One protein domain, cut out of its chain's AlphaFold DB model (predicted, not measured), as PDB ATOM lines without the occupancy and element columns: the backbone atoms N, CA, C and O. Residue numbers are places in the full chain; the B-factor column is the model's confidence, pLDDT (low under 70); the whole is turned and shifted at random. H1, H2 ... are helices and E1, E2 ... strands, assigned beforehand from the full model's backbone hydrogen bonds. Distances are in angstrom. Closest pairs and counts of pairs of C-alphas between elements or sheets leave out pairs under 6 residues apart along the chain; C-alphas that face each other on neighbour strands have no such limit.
ATOM      1  N   CYS A  55     123.595  16.145 106.934       80.50
ATOM      2  CA  CYS A  55     123.216  17.348 106.195       80.50
ATOM      3  C   CYS A  55     123.058  17.002 104.711       80.50
ATOM      4  O   CYS A  55     123.968  16.419 104.127       80.50
ATOM      5  N   ALA A  56     121.936  17.387 104.103       87.88
ATOM      6  CA  ALA A  56     121.796  17.459 102.647       87.88
ATOM      7  C   ALA A  56     121.856  18.923 102.209       87.88
ATOM      8  O   ALA A  56     121.432  19.811 102.947       87.88
ATOM      9  N   VAL A  57     122.359  19.186 101.007       93.44
ATOM     10  CA  VAL A  57     122.313  20.520 100.399       93.44
ATOM     11  C   VAL A  57     121.306  20.475  99.260       93.44
ATOM     12  O   VAL A  57     121.473  19.723  98.303       93.44
ATOM     13  N   LEU A  58     120.231  21.252  99.384       95.38
ATOM     14  CA  LEU A  58     119.225  21.392  98.337       95.38
ATOM     15  C   LEU A  58     119.630  22.533  97.406       95.38
ATOM     16  O   LEU A  58     119.931  23.635  97.866       95.38
ATOM     17  N   HIS A  59     119.611  22.282  96.104       95.56
ATOM     18  CA  HIS A  59     119.931  23.265  95.077       95.56
ATOM     19  C   HIS A  59     118.633  23.728  94.418       95.56
ATOM     20  O   HIS A  59     118.001  22.952  93.705       95.56
ATOM     21  N   ILE A  60     118.237  24.982  94.649       95.62
ATOM     22  CA  ILE A  60     117.011  25.562  94.082       95.62
ATOM     23  C   ILE A  60     117.381  26.597  93.026       95.62
ATOM     24  O   ILE A  60     118.103  27.556  93.312       95.62
ATOM     25  N   GLY A  61     116.912  26.406  91.796       92.94
ATOM     26  CA  GLY A  61     117.268  27.275  90.684       92.94
ATOM     27  C   GLY A  61     116.969  26.696  89.308       92.94
ATOM     28  O   GLY A  61     116.253  25.707  89.169       92.94
ATOM     29  N   VAL A  62     117.514  27.357  88.287       91.38
ATOM     30  CA  VAL A  62     117.300  27.036  86.869       91.38
ATOM     31  C   VAL A  62     118.631  27.109  86.121       91.38
ATOM     32  O   VAL A  62     119.438  28.022  86.343       91.38
ATOM     33  N   GLY A  63     118.858  26.170  85.201       85.38
ATOM     34  CA  GLY A  63     120.042  26.120  84.350       85.38
ATOM     35  C   GLY A  63     121.334  25.973  85.152       85.38
ATOM     36  O   GLY A  63     121.636  24.903  85.661       85.38
ATOM     37  N   ASN A  64     122.125  27.046  85.246       83.25
ATOM     38  CA  ASN A  64     123.388  27.077  86.001       83.25
ATOM     39  C   ASN A  64     123.344  28.029  87.208       83.25
ATOM     40  O   ASN A  64     124.385  28.325  87.796       83.25
ATOM     41  N   GLN A  65     122.168  28.556  87.553       91.50
ATOM     42  CA  GLN A  65     121.992  29.494  88.657       91.50
ATOM     43  C   GLN A  65     121.210  28.805  89.772       91.50
ATOM     44  O   GLN A  65     119.984  28.768  89.725       91.50
ATOM     45  N   PHE A  66     121.926  28.283  90.768       94.25
ATOM     46  CA  PHE A  66     121.342  27.606  91.925       94.25
ATOM     47  C   PHE A  66     121.703  28.325  93.221       94.25
ATOM     48  O   PHE A  66     122.848  28.739  93.408       94.25
ATOM     49  N   ALA A  67     120.726  28.440  94.112       94.88
ATOM     50  CA  ALA A  67     120.937  28.770  95.511       94.88
ATOM     51  C   ALA A  67     120.990  27.477  96.338       94.88
ATOM     52  O   ALA A  67     120.243  26.533  96.076       94.88
ATOM     53  N   GLU A  68     121.896  27.438  97.311       94.69
ATOM     54  CA  GLU A  68     122.156  26.271  98.154       94.69
ATOM     55  C   GLU A  68     121.477  26.429  99.512       94.69
ATOM     56  O   GLU A  68     121.651  27.436 100.200       94.69
ATOM     57  N   TYR A  69     120.733  25.403  99.910       94.56
ATOM     58  CA  TYR A  69     119.981  25.373 101.154       94.56
ATOM     59  C   TYR A  69     120.360  24.119 101.940       94.56
ATOM     60  O   TYR A  69     119.859  23.032 101.633       94.56
ATOM     61  N   PRO A  70     121.252  24.230 102.938       92.75
ATOM     62  CA  PRO A  70     121.568  23.106 103.800       92.75
ATOM     63  C   PRO A  70     120.344  22.755 104.650       92.75
ATOM     64  O   PRO A  70     119.751  23.613 105.306       92.75
ATOM     65  N   VAL A  71     119.975  21.480 104.645       91.19
ATOM     66  CA  VAL A  71     118.893  20.922 105.450       91.19
ATOM     67  C   VAL A  71     119.441  19.819 106.341       91.19
ATOM     68  O   VAL A  71     120.181  18.936 105.908       91.19
ATOM     69  N   GLU A  72     119.080  19.884 107.617       89.75
ATOM     70  CA  GLU A  72     119.458  18.872 108.591       89.75
ATOM     71  C   GLU A  72     118.438  17.733 108.578       89.75
ATOM     72  O   GLU A  72     117.243  17.951 108.791       89.75
ATOM     73  N   TYR A  73     118.922  16.510 108.394       87.69
ATOM     74  CA  TYR A  73     118.124  15.295 108.427       87.69
ATOM     75  C   TYR A  73     118.397  14.496 109.707       87.69
ATOM     76  O   TYR A  73     119.546  14.223 110.064       87.69
ATOM     77  N   THR A  74     117.322  14.134 110.413       86.38
ATOM     78  CA  THR A  74     117.351  13.367 111.676       86.38
ATOM     79  C   THR A  74     116.676  12.002 111.576       86.38
ATOM     80  O   THR A  74     116.435  11.378 112.607       86.38
ATOM     81  N   GLY A  75     116.261  11.589 110.379       86.44
ATOM     82  CA  GLY A  75     115.594  10.307 110.179       86.44
ATOM     83  C   GLY A  75     116.578   9.154 109.992       86.44
ATOM     84  O   GLY A  75     117.781   9.291 110.220       86.44
ATOM     85  N   GLU A  76     116.045   8.005 109.586       87.62
ATOM     86  CA  GLU A  76     116.845   6.814 109.317       87.62
ATOM     87  C   GLU A  76     117.584   6.957 107.984       87.62
ATOM     88  O   GLU A  76     117.013   7.346 106.969       87.62
ATOM     89  N   LEU A  77     118.880   6.654 108.007       89.81
ATOM     90  CA  LEU A  77     119.706   6.601 106.808       89.81
ATOM     91  C   LEU A  77     119.511   5.253 106.109       89.81
ATOM     92  O   LEU A  77     119.124   4.264 106.738       89.81
ATOM     93  N   ASP A  78     119.799   5.216 104.815       86.06
ATOM     94  CA  ASP A  78     119.784   3.988 104.031       86.06
ATOM     95  C   ASP A  78     120.922   3.027 104.443       86.06
ATOM     96  O   ASP A  78     121.752   3.308 105.315       86.06
ATOM     97  N   GLU A  79     120.992   1.868 103.786       84.44
ATOM     98  CA  GLU A  79     122.019   0.849 104.047       84.44
ATOM     99  C   GLU A  79     123.460   1.347 103.807       84.44
ATOM    100  O   GLU A  79     124.413   0.745 104.310       84.44
ATOM    101  N   ASN A  80     123.627   2.449 103.068       82.38
ATOM    102  CA  ASN A  80     124.909   3.078 102.767       82.38
ATOM    103  C   ASN A  80     125.247   4.227 103.733       82.38
ATOM    104  O   ASN A  80     126.318   4.826 103.612       82.38
ATOM    105  N   GLY A  81     124.379   4.524 104.709       84.50
ATOM    106  CA  GLY A  81     124.540   5.661 105.617       84.50
ATOM    107  C   GLY A  81     124.251   7.007 104.950       84.50
ATOM    108  O   GLY A  81     124.773   8.031 105.392       84.50
ATOM    109  N   GLN A  82     123.448   7.011 103.888       85.88
ATOM    110  CA  GLN A  82     123.042   8.186 103.130       85.88
ATOM    111  C   GLN A  82     121.565   8.507 103.390       85.88
ATOM    112  O   GLN A  82     120.759   7.642 103.725       85.88
ATOM    113  N   ILE A  83     121.192   9.781 103.266       91.19
ATOM    114  CA  ILE A  83     119.789  10.202 103.379       91.19
ATOM    115  C   ILE A  83     119.014   9.561 102.216       91.19
ATOM    116  O   ILE A  83     119.471   9.719 101.083       91.19
ATOM    117  N   PRO A  84     117.876   8.878 102.441       92.50
ATOM    118  CA  PRO A  84     117.078   8.319 101.351       92.50
ATOM    119  C   PRO A  84     116.705   9.400 100.321       92.50
ATOM    120  O   PRO A  84     116.356  10.514 100.724       92.50
ATOM    121  N   PRO A  85     116.755   9.124  99.006       93.19
ATOM    122  CA  PRO A  85     116.501  10.156  98.002       93.19
ATOM    123  C   PRO A  85     115.084  10.742  98.107       93.19
ATOM    124  O   PRO A  85     114.890  11.938  97.885       93.19
ATOM    125  N   GLU A  86     114.102   9.945  98.521       94.56
ATOM    126  CA  GLU A  86     112.727  10.380  98.785       94.56
ATOM    127  C   GLU A  86     112.666  11.463  99.870       94.56
ATOM    128  O   GLU A  86     111.902  12.422  99.757       94.56
ATOM    129  N   GLU A  87     113.513  11.359 100.893       94.00
ATOM    130  CA  GLU A  87     113.587  12.338 101.980       94.00
ATOM    131  C   GLU A  87     114.238  13.644 101.515       94.00
ATOM    132  O   GLU A  87     113.846  14.722 101.959       94.00
ATOM    133  N   VAL A  88     115.170  13.577 100.559       94.75
ATOM    134  CA  VAL A  88     115.743  14.769  99.914       94.75
ATOM    135  C   VAL A  88     114.673  15.517  99.111       94.75
ATOM    136  O   VAL A  88     114.558  16.741  99.220       94.75
ATOM    137  N   VAL A  89     113.841  14.793  98.355       95.38
ATOM    138  CA  VAL A  89     112.709  15.381  97.616       95.38
ATOM    139  C   VAL A  89     111.658  15.947  98.573       95.38
ATOM    140  O   VAL A  89     111.188  17.069  98.380       95.38
ATOM    141  N   SER A  90     111.347  15.234  99.655       94.56
ATOM    142  CA  SER A  90     110.430  15.696 100.705       94.56
ATOM    143  C   SER A  90     110.931  16.966 101.410       94.56
ATOM    144  O   SER A  90     110.166  17.910 101.651       94.56
ATOM    145  N   ALA A  91     112.237  17.052 101.681       94.25
ATOM    146  CA  ALA A  91     112.857  18.250 102.235       94.25
ATOM    147  C   ALA A  91     112.743  19.442 101.270       94.25
ATOM    148  O   ALA A  91     112.435  20.552 101.709       94.25
ATOM    149  N   MET A  92     112.903  19.218  99.960       94.38
ATOM    150  CA  MET A  92     112.692  20.248  98.936       94.38
ATOM    151  C   MET A  92     111.235  20.712  98.864       94.38
ATOM    152  O   MET A  92     110.985  21.920  98.834       94.38
ATOM    153  N   ALA A  93     110.277  19.784  98.900       93.25
ATOM    154  CA  ALA A  93     108.851  20.107  98.955       93.25
ATOM    155  C   ALA A  93     108.527  20.971 100.186       93.25
ATOM    156  O   ALA A  93     107.877  22.010 100.086       93.25
ATOM    157  N   SER A  94     109.074  20.603 101.346       92.31
ATOM    158  CA  SER A  94     108.893  21.336 102.605       92.31
ATOM    159  C   SER A  94     109.562  22.717 102.605       92.31
ATOM    160  O   SER A  94     109.033  23.673 103.185       92.31
ATOM    161  N   LEU A  95     110.734  22.838 101.972       92.19
ATOM    162  CA  LEU A  95     111.473  24.094 101.856       92.19
ATOM    163  C   LEU A  95     110.737  25.093 100.959       92.19
ATOM    164  O   LEU A  95     110.592  26.252 101.351       92.19
ATOM    165  N   THR A  96     110.281  24.636  99.793       91.94
ATOM    166  CA  THR A  96     109.692  25.472  98.732       91.94
ATOM    167  C   THR A  96     108.195  25.711  98.922       91.94
ATOM    168  O   THR A  96     107.680  26.783  98.597       91.94
ATOM    169  N   GLY A  97     107.496  24.742  99.515       90.31
ATOM    170  CA  GLY A  97     106.038  24.692  99.592       90.31
ATOM    171  C   GLY A  97     105.381  24.055  98.363       90.31
ATOM    172  O   GLY A  97     104.156  24.061  98.275       90.31
ATOM    173  N   TRP A  98     106.152  23.524  97.411       92.19
ATOM    174  CA  TRP A  98     105.614  22.807  96.253       92.19
ATOM    175  C   TRP A  98     105.275  21.360  96.616       92.19
ATOM    176  O   TRP A  98     106.038  20.706  97.323       92.19
ATOM    177  N   SER A  99     104.160  20.831  96.098       92.25
ATOM    178  CA  SER A  99     103.911  19.388  96.185       92.25
ATOM    179  C   SER A  99     104.820  18.650  95.203       92.25
ATOM    180  O   SER A  99     104.737  18.878  93.997       92.25
ATOM    181  N   LEU A 100     105.673  17.759  95.705       94.25
ATOM    182  CA  LEU A 100     106.545  16.895  94.902       94.25
ATOM    183  C   LEU A 100     106.170  15.419  95.101       94.25
ATOM    184  O   LEU A 100     107.042  14.569  95.254       94.25
ATOM    185  N   ASP A 101     104.865  15.132  95.144       94.69
ATOM    186  CA  ASP A 101     104.351  13.773  95.328       94.69
ATOM    187  C   ASP A 101     104.891  12.807  94.262       94.69
ATOM    188  O   ASP A 101     104.875  13.081  93.056       94.69
ATOM    189  N   LEU A 102     105.330  11.639  94.726       95.88
ATOM    190  CA  LEU A 102     105.903  10.584  93.901       95.88
ATOM    191  C   LEU A 102     104.888   9.461  93.694       95.88
ATOM    192  O   LEU A 102     104.148   9.104  94.609       95.88
ATOM    193  N   ALA A 103     104.866   8.894  92.490       94.31
ATOM    194  CA  ALA A 103     104.032   7.739  92.166       94.31
ATOM    195  C   ALA A 103     104.679   6.416  92.595       94.31
ATOM    196  O   ALA A 103     103.988   5.494  93.010       94.31
ATOM    197  N   GLU A 104     106.008   6.348  92.509       92.50
ATOM    198  CA  GLU A 104     106.831   5.179  92.815       92.50
ATOM    199  C   GLU A 104     108.051   5.632  93.640       92.50
ATOM    200  O   GLU A 104     108.452   6.798  93.541       92.50
ATOM    201  N   PRO A 105     108.665   4.743  94.443       91.75
ATOM    202  CA  PRO A 105     109.911   5.057  95.142       91.75
ATOM    203  C   PRO A 105     111.024   5.439  94.157       91.75
ATOM    204  O   PRO A 105     111.086   4.922  93.037       91.75
ATOM    205  N   ILE A 106     111.928   6.330  94.578       93.06
ATOM    206  CA  ILE A 106     113.035   6.778  93.726       93.06
ATOM    207  C   ILE A 106     114.021   5.629  93.550       93.06
ATOM    208  O   ILE A 106     114.578   5.095  94.508       93.06
ATOM    209  N   PHE A 107     114.282   5.268  92.297       90.00
ATOM    210  CA  PHE A 107     115.320   4.301  91.989       90.00
ATOM    211  C   PHE A 107     116.661   5.023  91.879       90.00
ATOM    212  O   PHE A 107     116.808   5.914  91.048       90.00
ATOM    213  N   SER A 108     117.646   4.629  92.687       86.62
ATOM    214  CA  SER A 108     119.020   5.131  92.606       86.62
ATOM    215  C   SER A 108     120.003   3.965  92.480       86.62
ATOM    216  O   SER A 108     119.927   2.971  93.205       86.62
ATOM    217  N   GLY A 109     120.915   4.034  91.508       81.62
ATOM    218  CA  GLY A 109     121.897   2.973  91.293       81.62
ATOM    219  C   GLY A 109     122.877   3.254  90.160       81.62
ATOM    220  O   GLY A 109     123.025   4.372  89.681       81.62
ATOM    221  N   LYS A 110     123.559   2.204  89.685       69.06
ATOM    222  CA  LYS A 110     124.616   2.313  88.657       69.06
ATOM    223  C   LYS A 110     124.128   2.860  87.304       69.06
ATOM    224  O   LYS A 110     124.945   3.254  86.482       69.06
ATOM    225  N   GLY A 111     122.818   2.824  87.070       70.44
ATOM    226  CA  GLY A 111     122.165   3.394  85.896       70.44
ATOM    227  C   GLY A 111     121.666   4.823  86.100       70.44
ATOM    228  O   GLY A 111     120.901   5.259  85.262       70.44
ATOM    229  N   GLY A 112     122.053   5.502  87.186       89.12
ATOM    230  CA  GLY A 112     121.606   6.841  87.574       89.12
ATOM    231  C   GLY A 112     120.344   6.828  88.440       89.12
ATOM    232  O   GLY A 112     120.124   5.872  89.194       89.12
ATOM    233  N   ILE A 113     119.567   7.910  88.390       95.06
ATOM    234  CA  ILE A 113     118.442   8.164  89.303       95.06
ATOM    235  C   ILE A 113     117.149   8.331  88.508       95.06
ATOM    236  O   ILE A 113     117.100   9.132  87.581       95.06
ATOM    237  N   THR A 114     116.083   7.626  88.874       95.12
ATOM    238  CA  THR A 114     114.766   7.766  88.235       95.12
ATOM    239  C   THR A 114     113.732   8.233  89.247       95.12
ATOM    240  O   THR A 114     113.550   7.602  90.290       95.12
ATOM    241  N   VAL A 115     113.025   9.310  88.909       96.50
ATOM    242  CA  VAL A 115     111.961   9.898  89.726       96.50
ATOM    243  C   VAL A 115     110.649   9.850  88.945       96.50
ATOM    244  O   VAL A 115     110.564  10.376  87.835       96.50
ATOM    245  N   SER A 116     109.626   9.227  89.531       96.12
ATOM    246  CA  SER A 116     108.293   9.115  88.926       96.12
ATOM    247  C   SER A 116     107.301   9.968  89.703       96.12
ATOM    248  O   SER A 116     107.074   9.723  90.889       96.12
ATOM    249  N   PHE A 117     106.701  10.960  89.051       96.44
ATOM    250  CA  PHE A 117     105.787  11.895  89.708       96.44
ATOM    251  C   PHE A 117     104.343  11.398  89.695       96.44
ATOM    252  O   PHE A 117     103.860  10.881  88.685       96.44
ATOM    253  N   ALA A 118     103.644  11.617  90.809       95.25
ATOM    254  CA  ALA A 118     102.202  11.429  90.892       95.25
ATOM    255  C   ALA A 118     101.457  12.614  90.259       95.25
ATOM    256  O   ALA A 118     101.965  13.740  90.218       95.25
ATOM    257  N   ASP A 119     100.216  12.373  89.828       93.06
ATOM    258  CA  ASP A 119      99.321  13.393  89.264       93.06
ATOM    259  C   ASP A 119      98.911  14.488  90.266       93.06
ATOM    260  O   ASP A 119      98.389  15.529  89.867       93.06
ATOM    261  N   THR A 120      99.187  14.296  91.558       92.38
ATOM    262  CA  THR A 120      98.975  15.298  92.611       92.38
ATOM    263  C   THR A 120     100.148  16.265  92.784       92.38
ATOM    264  O   THR A 120     100.014  17.260  93.502       92.38
ATOM    265  N   SER A 121     101.289  16.018  92.130       94.06
ATOM    266  CA  SER A 121     102.448  16.910  92.206       94.06
ATOM    267  C   SER A 121     102.191  18.251  91.507       94.06
ATOM    268  O   SER A 121     101.371  18.369  90.590       94.06
ATOM    269  N   ALA A 122     102.934  19.278  91.918       93.94
ATOM    270  CA  ALA A 122     102.844  20.648  91.412       93.94
ATOM    271  C   ALA A 122     103.080  20.745  89.892       93.94
ATOM    272  O   ALA A 122     102.571  21.662  89.255       93.94
ATOM    273  N   LEU A 123     103.760  19.758  89.300       93.88
ATOM    274  CA  LEU A 123     103.944  19.623  87.851       93.88
ATOM    275  C   LEU A 123     102.626  19.401  87.084       93.88
ATOM    276  O   LEU A 123     102.516  19.734  85.905       93.88
ATOM    277  N   PHE A 124     101.611  18.832  87.741       93.31
ATOM    278  CA  PHE A 124     100.297  18.578  87.144       93.31
ATOM    279  C   PHE A 124      99.241  19.564  87.630       93.31
ATOM    280  O   PHE A 124      98.422  20.025  86.831       93.31
ATOM    281  N   VAL A 125      99.251  19.894  88.925       92.25
ATOM    282  CA  VAL A 125      98.246  20.788  89.526       92.25
ATOM    283  C   VAL A 125      98.602  22.271  89.391       92.25
ATOM    284  O   VAL A 125      97.734  23.127  89.564       92.25
ATOM    285  N   GLY A 126      99.848  22.580  89.028       89.00
ATOM    286  CA  GLY A 126     100.365  23.938  88.920       89.00
ATOM    287  C   GLY A 126     100.863  24.504  90.255       89.00
ATOM    288  O   GLY A 126     100.975  23.786  91.254       89.00
ATOM    289  N   PRO A 127     101.201  25.805  90.285       87.12
ATOM    290  CA  PRO A 127     101.789  26.425  91.463       87.12
ATOM    291  C   PRO A 127     100.764  26.476  92.603       87.12
ATOM    292  O   PRO A 127      99.603  26.812  92.357       87.12
ATOM    293  N   PRO A 128     101.165  26.181  93.852       85.25
ATOM    294  CA  PRO A 128     100.229  26.196  94.967       85.25
ATOM    295  C   PRO A 128      99.711  27.615  95.238       85.25
ATOM    296  O   PRO A 128     100.397  28.610  94.978       85.25
ATOM    297  N   GLU A 129      98.491  27.716  95.780       82.19
ATOM    298  CA  GLU A 129      97.895  29.010  96.156       82.19
ATOM    299  C   GLU A 129      98.728  29.710  97.239       82.19
ATOM    300  O   GLU A 129      98.996  30.910  97.164       82.19
ATOM    301  N   GLU A 130      99.188  28.939  98.227       80.88
ATOM    302  CA  GLU A 130     100.081  29.398  99.284       80.88
ATOM    303  C   GLU A 130     101.524  29.006  98.954       80.88
ATOM    304  O   GLU A 130     101.931  27.857  99.094       80.88
ATOM    305  N   GLN A 131     102.309  29.990  98.518       75.69
ATOM    306  CA  GLN A 131     103.741  29.848  98.261       75.69
ATOM    307  C   GLN A 131     104.542  30.681  99.251       75.69
ATOM    308  O   GLN A 131     104.174  31.821  99.567       75.69
ATOM    309  N   ARG A 132     105.688  30.147  99.678       83.06
ATOM    310  CA  ARG A 132     106.689  30.947 100.385       83.06
ATOM    311  C   ARG A 132     107.198  32.042  99.459       83.06
ATOM    312  O   ARG A 132     107.439  31.803  98.282       83.06
ATOM    313  N   GLU A 133     107.345  33.249  99.999       84.31
ATOM    314  CA  GLU A 133     107.669  34.435  99.200       84.31
ATOM    315  C   GLU A 133     108.981  34.279  98.417       84.31
ATOM    316  O   GLU A 133     109.052  34.694  97.267       84.31
ATOM    317  N   GLU A 134     109.971  33.606  99.005       87.81
ATOM    318  CA  GLU A 134     111.281  33.362  98.393       87.81
ATOM    319  C   GLU A 134     111.230  32.444  97.160       87.81
ATOM    320  O   GLU A 134     111.989  32.644  96.217       87.81
ATOM    321  N   PHE A 135     110.307  31.477  97.138       88.06
ATOM    322  CA  PHE A 135     110.185  30.469  96.075       88.06
ATOM    323  C   PHE A 135     108.957  30.694  95.193       88.06
ATOM    324  O   PHE A 135     108.520  29.795  94.475       88.06
ATOM    325  N   ARG A 136     108.348  31.881  95.277       87.31
ATOM    326  CA  ARG A 136     107.127  32.175  94.540       87.31
ATOM    327  C   ARG A 136     107.407  32.180  93.041       87.31
ATOM    328  O   ARG A 136     108.204  32.977  92.550       87.31
ATOM    329  N   VAL A 137     106.662  31.355  92.321       88.12
ATOM    330  CA  VAL A 137     106.623  31.328  90.860       88.12
ATOM    331  C   VAL A 137     105.255  31.781  90.360       88.12
ATOM    332  O   VAL A 137     104.238  31.651  91.051       88.12
ATOM    333  N   TYR A 138     105.240  32.372  89.167       85.44
ATOM    334  CA  TYR A 138     104.063  33.073  88.639       85.44
ATOM    335  C   TYR A 138     103.285  32.275  87.595       85.44
ATOM    336  O   TYR A 138     102.115  32.571  87.349       85.44
ATOM    337  N   ASP A 139     103.915  31.276  86.986       89.44
ATOM    338  CA  ASP A 139     103.322  30.468  85.932       89.44
ATOM    339  C   ASP A 139     103.874  29.035  85.939       89.44
ATOM    340  O   ASP A 139     104.899  28.743  86.561       89.44
ATOM    341  N   ALA A 140     103.162  28.137  85.253       90.88
ATOM    342  CA  ALA A 140     103.504  26.719  85.193       90.88
ATOM    343  C   ALA A 140     104.837  26.456  84.477       90.88
ATOM    344  O   ALA A 140     105.555  25.544  84.859       90.88
ATOM    345  N   LEU A 141     105.221  27.269  83.485       91.38
ATOM    346  CA  LEU A 141     106.497  27.090  82.786       91.38
ATOM    347  C   LEU A 141     107.674  27.359  83.714       91.38
ATOM    348  O   LEU A 141     108.641  26.596  83.732       91.38
ATOM    349  N   GLN A 142     107.591  28.442  84.481       92.00
ATOM    350  CA  GLN A 142     108.592  28.759  85.483       92.00
ATOM    351  C   GLN A 142     108.628  27.692  86.581       92.00
ATOM    352  O   GLN A 142     109.718  27.255  86.948       92.00
ATOM    353  N   LEU A 143     107.464  27.264  87.080       94.06
ATOM    354  CA  LEU A 143     107.359  26.220  88.100       94.06
ATOM    355  C   LEU A 143     108.003  24.910  87.634       94.06
ATOM    356  O   LEU A 143     108.922  24.430  88.290       94.06
ATOM    357  N   ASP A 144     107.550  24.367  86.504       95.00
ATOM    358  CA  ASP A 144     107.968  23.055  86.013       95.00
ATOM    359  C   ASP A 144     109.480  23.019  85.773       95.00
ATOM    360  O   ASP A 144     110.175  22.117  86.238       95.00
ATOM    361  N   GLN A 145     110.007  24.047  85.106       94.81
ATOM    362  CA  GLN A 145     111.439  24.185  84.861       94.81
ATOM    363  C   GLN A 145     112.233  24.287  86.162       94.81
ATOM    364  O   GLN A 145     113.245  23.607  86.308       94.81
ATOM    365  N   THR A 146     111.775  25.106  87.113       94.94
ATOM    366  CA  THR A 146     112.481  25.268  88.389       94.94
ATOM    367  C   THR A 146     112.475  23.965  89.179       94.94
ATOM    368  O   THR A 146     113.520  23.582  89.696       94.94
ATOM    369  N   ILE A 147     111.346  23.253  89.240       95.56
ATOM    370  CA  ILE A 147     111.249  21.961  89.932       95.56
ATOM    371  C   ILE A 147     112.222  20.949  89.321       95.56
ATOM    372  O   ILE A 147     113.025  20.367  90.050       95.56
ATOM    373  N   LEU A 148     112.170  20.742  88.001       96.69
ATOM    374  CA  LEU A 148     112.959  19.694  87.349       96.69
ATOM    375  C   LEU A 148     114.465  19.988  87.389       96.69
ATOM    376  O   LEU A 148     115.250  19.087  87.692       96.69
ATOM    377  N   ASP A 149     114.876  21.237  87.157       96.31
ATOM    378  CA  ASP A 149     116.292  21.623  87.224       96.31
ATOM    379  C   ASP A 149     116.833  21.540  88.659       96.31
ATOM    380  O   ASP A 149     117.929  21.016  88.882       96.31
ATOM    381  N   SER A 150     116.050  21.996  89.643       96.44
ATOM    382  CA  SER A 150     116.420  21.925  91.063       96.44
ATOM    383  C   SER A 150     116.560  20.480  91.534       96.44
ATOM    384  O   SER A 150     117.549  20.128  92.184       96.44
ATOM    385  N   LEU A 151     115.602  19.617  91.177       96.50
ATOM    386  CA  LEU A 151     115.638  18.199  91.529       96.50
ATOM    387  C   LEU A 151     116.812  17.484  90.874       96.50
ATOM    388  O   LEU A 151     117.520  16.760  91.571       96.50
ATOM    389  N   LYS A 152     117.067  17.728  89.581       96.06
ATOM    390  CA  LYS A 152     118.249  17.183  88.903       96.06
ATOM    391  C   LYS A 152     119.507  17.555  89.678       96.06
ATOM    392  O   LYS A 152     120.227  16.658  90.111       96.06
ATOM    393  N   LYS A 153     119.759  18.852  89.891       95.94
ATOM    394  CA  LYS A 153     121.025  19.281  90.497       95.94
ATOM    395  C   LYS A 153     121.177  18.771  91.927       95.94
ATOM    396  O   LYS A 153     122.251  18.312  92.305       95.94
ATOM    397  N   THR A 154     120.090  18.794  92.692       95.56
ATOM    398  CA  THR A 154     120.072  18.287  94.066       95.56
ATOM    399  C   THR A 154     120.388  16.797  94.123       95.56
ATOM    400  O   THR A 154     121.239  16.389  94.907       95.56
ATOM    401  N   LEU A 155     119.758  15.980  93.278       95.12
ATOM    402  CA  LEU A 155     119.974  14.531  93.268       95.12
ATOM    403  C   LEU A 155     121.366  14.150  92.746       95.12
ATOM    404  O   LEU A 155     121.970  13.207  93.252       95.12
ATOM    405  N   GLN A 156     121.906  14.906  91.789       94.56
ATOM    406  CA  GLN A 156     123.276  14.741  91.305       94.56
ATOM    407  C   GLN A 156     124.310  14.976  92.418       94.56
ATOM    408  O   GLN A 156     125.156  14.114  92.658       94.56
ATOM    409  N   CYS A 157     124.211  16.104  93.132       93.06
ATOM    410  CA  CYS A 157     125.095  16.423  94.260       93.06
ATOM    411  C   CYS A 157     124.859  15.516  95.477       93.06
ATOM    412  O   CYS A 157     125.776  15.270  96.254       93.06
ATOM    413  N   TRP A 158     123.635  15.009  95.652       92.56
ATOM    414  CA  TRP A 158     123.332  14.005  96.669       92.56
ATOM    415  C   TRP A 158     124.018  12.669  96.359       92.56
ATOM    416  O   TRP A 158     124.584  12.053  97.255       92.56
ATOM    417  N   ALA A 159     123.997  12.217  95.103       91.12
ATOM    418  CA  ALA A 159     124.583  10.934  94.716       91.12
ATOM    419  C   ALA A 159     126.114  10.958  94.638       91.12
ATOM    420  O   ALA A 159     126.758   9.940  94.900       91.12
ATOM    421  N   VAL A 160     126.702  12.092  94.252       90.75
ATOM    422  CA  VAL A 160     128.150  12.260  94.133       90.75
ATOM    423  C   VAL A 160     128.561  13.549  94.818       90.75
ATOM    424  O   VAL A 160     128.206  14.641  94.382       90.75
ATOM    425  N   ASP A 161     129.376  13.403  95.860       86.38
ATOM    426  CA  ASP A 161     130.027  14.536  96.502       86.38
ATOM    427  C   ASP A 161     130.938  15.253  95.479       86.38
ATOM    428  O   ASP A 161     131.818  14.602  94.894       86.38
ATOM    429  N   PRO A 162     130.758  16.569  95.251       85.00
ATOM    430  CA  PRO A 162     131.526  17.328  94.264       85.00
ATOM    431  C   PRO A 162     133.032  17.399  94.563       85.00
ATOM    432  O   PRO A 162     133.822  17.703  93.667       85.00
ATOM    433  N   GLU A 163     133.464  17.122  95.798       88.12
ATOM    434  CA  GLU A 163     134.884  17.024  96.150       88.12
ATOM    435  C   GLU A 163     135.485  15.651  95.793       88.12
ATOM    436  O   GLU A 163     136.706  15.527  95.637       88.12
ATOM    437  N   LEU A 164     134.650  14.616  95.644       86.19
ATOM    438  CA  LEU A 164     135.063  13.232  95.372       86.19
ATOM    439  C   LEU A 164     134.823  12.792  93.923       86.19
ATOM    440  O   LEU A 164     135.465  11.843  93.457       86.19
ATOM    441  N   GLY A 165     133.926  13.460  93.202       89.88
ATOM    442  CA  GLY A 165     133.589  13.155  91.817       89.88
ATOM    443  C   GLY A 165     132.855  14.299  91.125       89.88
ATOM    444  O   GLY A 165     132.610  15.345  91.711       89.88
ATOM    445  N   ASP A 166     132.525  14.097  89.852       91.88
ATOM    446  CA  ASP A 166     131.749  15.062  89.073       91.88
ATOM    447  C   ASP A 166     130.249  14.707  89.151       91.88
ATOM    448  O   ASP A 166     129.846  13.705  88.549       91.88
ATOM    449  N   PRO A 167     129.418  15.477  89.885       91.69
ATOM    450  CA  PRO A 167     127.990  15.194  90.025       91.69
ATOM    451  C   PRO A 167     127.233  15.343  88.706       91.69
ATOM    452  O   PRO A 167     126.225  14.668  88.502       91.69
ATOM    453  N   ASP A 168     127.726  16.162  87.771       91.69
ATOM    454  CA  ASP A 168     127.072  16.360  86.476       91.69
ATOM    455  C   ASP A 168     127.163  15.108  85.571       91.69
ATOM    456  O   ASP A 168     126.460  15.037  84.566       91.69
ATOM    457  N   GLN A 169     127.953  14.088  85.948       91.44
ATOM    458  CA  GLN A 169     127.974  12.764  85.297       91.44
ATOM    459  C   GLN A 169     126.841  11.832  85.755       91.44
ATOM    460  O   GLN A 169     126.691  10.740  85.203       91.44
ATOM    461  N   VAL A 170     126.089  12.197  86.796       93.56
ATOM    462  CA  VAL A 170     124.957  11.393  87.263       93.56
ATOM    463  C   VAL A 170     123.752  11.693  86.383       93.56
ATOM    464  O   VAL A 170     123.197  12.792  86.409       93.56
ATOM    465  N   ASP A 171     123.334  10.690  85.623       96.06
ATOM    466  CA  ASP A 171     122.123  10.761  84.819       96.06
ATOM    467  C   ASP A 171     120.868  10.717  85.711       96.06
ATOM    468  O   ASP A 171     120.760   9.895  86.630       96.06
ATOM    469  N   VAL A 172     119.899  11.591  85.423       96.62
ATOM    470  CA  VAL A 172     118.615  11.676  86.137       96.62
ATOM    471  C   VAL A 172     117.469  11.591  85.132       96.62
ATOM    472  O   VAL A 172     117.443  12.351  84.171       96.62
ATOM    473  N   TRP A 173     116.508  10.698  85.354       96.50
ATOM    474  CA  TRP A 173     115.302  10.536  84.540       96.50
ATOM    475  C   TRP A 173     114.069  10.988  85.307       96.50
ATOM    476  O   TRP A 173     113.919  10.699  86.496       96.50
ATOM    477  N   PHE A 174     113.155  11.625  84.581       96.75
ATOM    478  CA  PHE A 174     111.848  12.014  85.086       96.75
ATOM    479  C   PHE A 174     110.753  11.300  84.303       96.75
ATOM    480  O   PHE A 174     110.698  11.395  83.075       96.75
ATOM    481  N   CYS A 175     109.881  10.611  85.029       94.62
ATOM    482  CA  CYS A 175     108.801   9.810  84.468       94.62
ATOM    483  C   CYS A 175     107.442  10.275  85.003       94.62
ATOM    484  O   CYS A 175     107.328  10.806  86.113       94.62
ATOM    485  N   GLY A 176     106.393  10.046  84.215       92.75
ATOM    486  CA  GLY A 176     105.022  10.080  84.719       92.75
ATOM    487  C   GLY A 176     104.721   8.873  85.616       92.75
ATOM    488  O   GLY A 176     105.507   7.927  85.683       92.75
ATOM    489  N   ALA A 177     103.553   8.879  86.261       87.88
ATOM    490  CA  ALA A 177     103.169   7.872  87.255       87.88
ATOM    491  C   ALA A 177     103.252   6.411  86.768       87.88
ATOM    492  O   ALA A 177     103.585   5.520  87.535       87.88
ATOM    493  N   GLU A 178     103.005   6.168  85.478       85.75
ATOM    494  CA  GLU A 178     103.027   4.830  84.863       85.75
ATOM    495  C   GLU A 178     104.426   4.443  84.317       85.75
ATOM    496  O   GLU A 178     104.554   3.496  83.541       85.75
ATOM    497  N   GLY A 179     105.479   5.206  84.643       84.75
ATOM    498  CA  GLY A 179     106.852   4.987  84.162       84.75
ATOM    499  C   GLY A 179     107.110   5.413  82.710       84.75
ATOM    500  O   GLY A 179     108.185   5.154  82.170       84.75
ATOM    501  N   GLY A 180     106.125   6.042  82.061       91.19
ATOM    502  CA  GLY A 180     106.245   6.621  80.722       91.19
ATOM    503  C   GLY A 180     106.732   8.070  80.734       91.19
ATOM    504  O   GLY A 180     107.082   8.618  81.780       91.19
ATOM    505  N   ASP A 181     106.716   8.699  79.557       94.75
ATOM    506  CA  ASP A 181     107.083  10.108  79.392       94.75
ATOM    507  C   ASP A 181     106.305  11.012  80.362       94.75
ATOM    508  O   ASP A 181     105.094  10.862  80.560       94.75
ATOM    509  N   LEU A 182     107.003  11.980  80.953       95.19
ATOM    510  CA  LEU A 182     106.397  12.965  81.838       95.19
ATOM    511  C   LEU A 182     105.764  14.075  80.991       95.19
ATOM    512  O   LEU A 182     106.444  14.975  80.495       95.19
ATOM    513  N   ALA A 183     104.448  13.998  80.809       94.12
ATOM    514  CA  ALA A 183     103.662  15.025  80.135       94.12
ATOM    515  C   ALA A 183     103.229  16.114  81.128       94.12
ATOM    516  O   ALA A 183     102.508  15.830  82.082       94.12
ATOM    517  N   LEU A 184     103.635  17.357  80.875       93.81
ATOM    518  CA  LEU A 184     103.382  18.512  81.734       93.81
ATOM    519  C   LEU A 184     102.186  19.317  81.194       93.81
ATOM    520  O   LEU A 184     102.325  20.057  80.210       93.81
ATOM    521  N   PRO A 185     100.984  19.187  81.784       90.19
ATOM    522  CA  PRO A 185      99.769  19.781  81.226       90.19
ATOM    523  C   PRO A 185      99.774  21.315  81.263       90.19
ATOM    524  O   PRO A 185      99.188  21.943  80.383       90.19
ATOM    525  N   GLY A 186     100.449  21.924  82.246       85.31
ATOM    526  CA  GLY A 186     100.523  23.381  82.395       85.31
ATOM    527  C   GLY A 186     101.321  24.081  81.289       85.31
ATOM    528  O   GLY A 186     101.103  25.264  81.028       85.31
ATOM    529  N   THR A 187     102.209  23.351  80.611       88.62
ATOM    530  CA  THR A 187     103.138  23.888  79.602       88.62
ATOM    531  C   THR A 187     102.985  23.242  78.226       88.62
ATOM    532  O   THR A 187     103.434  23.809  77.228       88.62
ATOM    533  N   GLY A 188     102.359  22.062  78.149       87.94
ATOM    534  CA  GLY A 188     102.313  21.236  76.941       87.94
ATOM    535  C   GLY A 188     103.663  20.598  76.591       87.94
ATOM    536  O   GLY A 188     103.825  20.079  75.486       87.94
ATOM    537  N   VAL A 189     104.637  20.655  77.503       91.56
ATOM    538  CA  VAL A 189     105.954  20.032  77.349       91.56
ATOM    539  C   VAL A 189     105.864  18.547  77.698       91.56
ATOM    540  O   VAL A 189     105.062  18.125  78.526       91.56
ATOM    541  N   THR A 190     106.681  17.727  77.045       93.94
ATOM    542  CA  THR A 190     106.824  16.305  77.370       93.94
ATOM    543  C   THR A 190     108.296  15.993  77.567       93.94
ATOM    544  O   THR A 190     109.106  16.252  76.673       93.94
ATOM    545  N   ILE A 191     108.637  15.460  78.738       94.88
ATOM    546  CA  ILE A 191     109.984  14.989  79.050       94.88
ATOM    547  C   ILE A 191     110.052  13.493  78.721       94.88
ATOM    548  O   ILE A 191     109.276  12.712  79.277       94.88
ATOM    549  N   PRO A 192     110.939  13.079  77.805       94.12
ATOM    550  CA  PRO A 192     111.041  11.689  77.387       94.12
ATOM    551  C   PRO A 192     111.662  10.819  78.486       94.12
ATOM    552  O   PRO A 192     112.788  11.071  78.902       94.12
TER     553      PRO A 192
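This is residues 55 to 192 of the 209 residues of an uncharacterized protein of uncultured Flavonifractor sp (UniProt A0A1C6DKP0). A small sheet of three strands, E3, E4 and E5, forms one side of the domain; the long helix H3 runs through the middle over one face of it, and the long hairpin of E1 and E2 packs on H3 from the side away from that sheet. H1 packs on H3 and on the E1 and E2 hairpin, while H2 and the short hairpin of E6 and E7 lie toward the end of H3 that begins at residue 140. The printed part has 138 residues with three named helices and seven named strands, in the order E1, E2, H1, E3, E4, H2, H3, E5, E6, E7; the class is mixed, helices and strands. The sheet E3, E4, E5 is mixed in that order, and the two separate pairs, E1 with E2 and E6 with E7, are antiparallel. The whole is compact and rounded, with a radius of gyration of the C-alphas of 14.3 A and spans of 37 by 33 by 28 A.

In the largest sheet E4, residues 112 to 116, is the inner strand, between the edge strands E3, residues 107 to 109, and E5, residues 172 to 175. E3 and E4 are an antiparallel hairpin at 179 degrees, with N 112 and O 109 within hydrogen-bond range at 2.9 A. E4 and E5 are parallel at 22 degrees, with N 173 and O 113 2.8 A apart. H3, residues 140 to 159, is on this sheet at a height of 9.5 A, over E4 and E5, and runs slantwise to the strands, at 39 degrees to E5 on the local plane. H3 on one face of the sheet makes two layers, a helix layer and a strand layer. E4, H2, residues 122 to 125, H3 and E5 form a strand-helix-strand unit, two parallel neighbour strands with helices between them along the chain, and its crossover is right-handed. E1, residues 55 to 62, and H3 have 23 pairs of C-alphas within 8 A, the closest being those of Ile 60 and Ser 150, 4.8 A apart. E1 and E2, residues 65 to 73, form an antiparallel hairpin at 155 degrees, with N 69 and O 58 2.8 A apart. H1, residues 85 to 96, touches H3 with residues 85 to 89 alone, at a steep tilt of 43 degrees, opposite ways; the closest C-alphas, of Val 89 and Leu 151, are 7.3 A apart. H1 only grazes the sheet E3, E4, E5, with its residues 85 to 89. H2 touches residues 140 to 147 of H3, the closest C-alphas being those of Leu 123 and Asp 144, 5.6 A apart. E6, residues 182 to 184, and E7, residues 189 to 191, form an antiparallel hairpin at 163 degrees, with N 184 and O 189 2.9 A apart. The closest C-alphas of E5 and E6, of Cys 175 and Leu 182, are 4.8 A apart. In H1 and H3 every O i to N i+4 pair is within hydrogen-bond range; H2 is too short for such a pair, and its one O i to N i+3 pair is not within range.

E1 begins at C-alpha 55, at (123.216, 17.348, 106.195), and is 22.4 A long; E2 is 24.6 A long. H1 measures 16.8 A. H3 is 28.0 A long, from C-alpha 140 at (103.504, 26.719, 85.193) to C-alpha 159 at (124.583, 10.934, 94.716). E4 measures 13.6 A and E5 10.1 A, while E3, H2, E6 and E7 are short. E7 ends at C-alpha 191, at (109.984, 14.989, 79.050).

The two C-alphas farthest apart, of Glu 129 and Leu 164, are 40.4 A apart. The printed part has no cut. The links from E2 to H1, H2 to H3 and H3 to E5 are long; residues 126 to 139 and 160 to 171 hold no named element. The mean pLDDT of the printed part is 91.0, and Lys 110 is the one printed residue under 70.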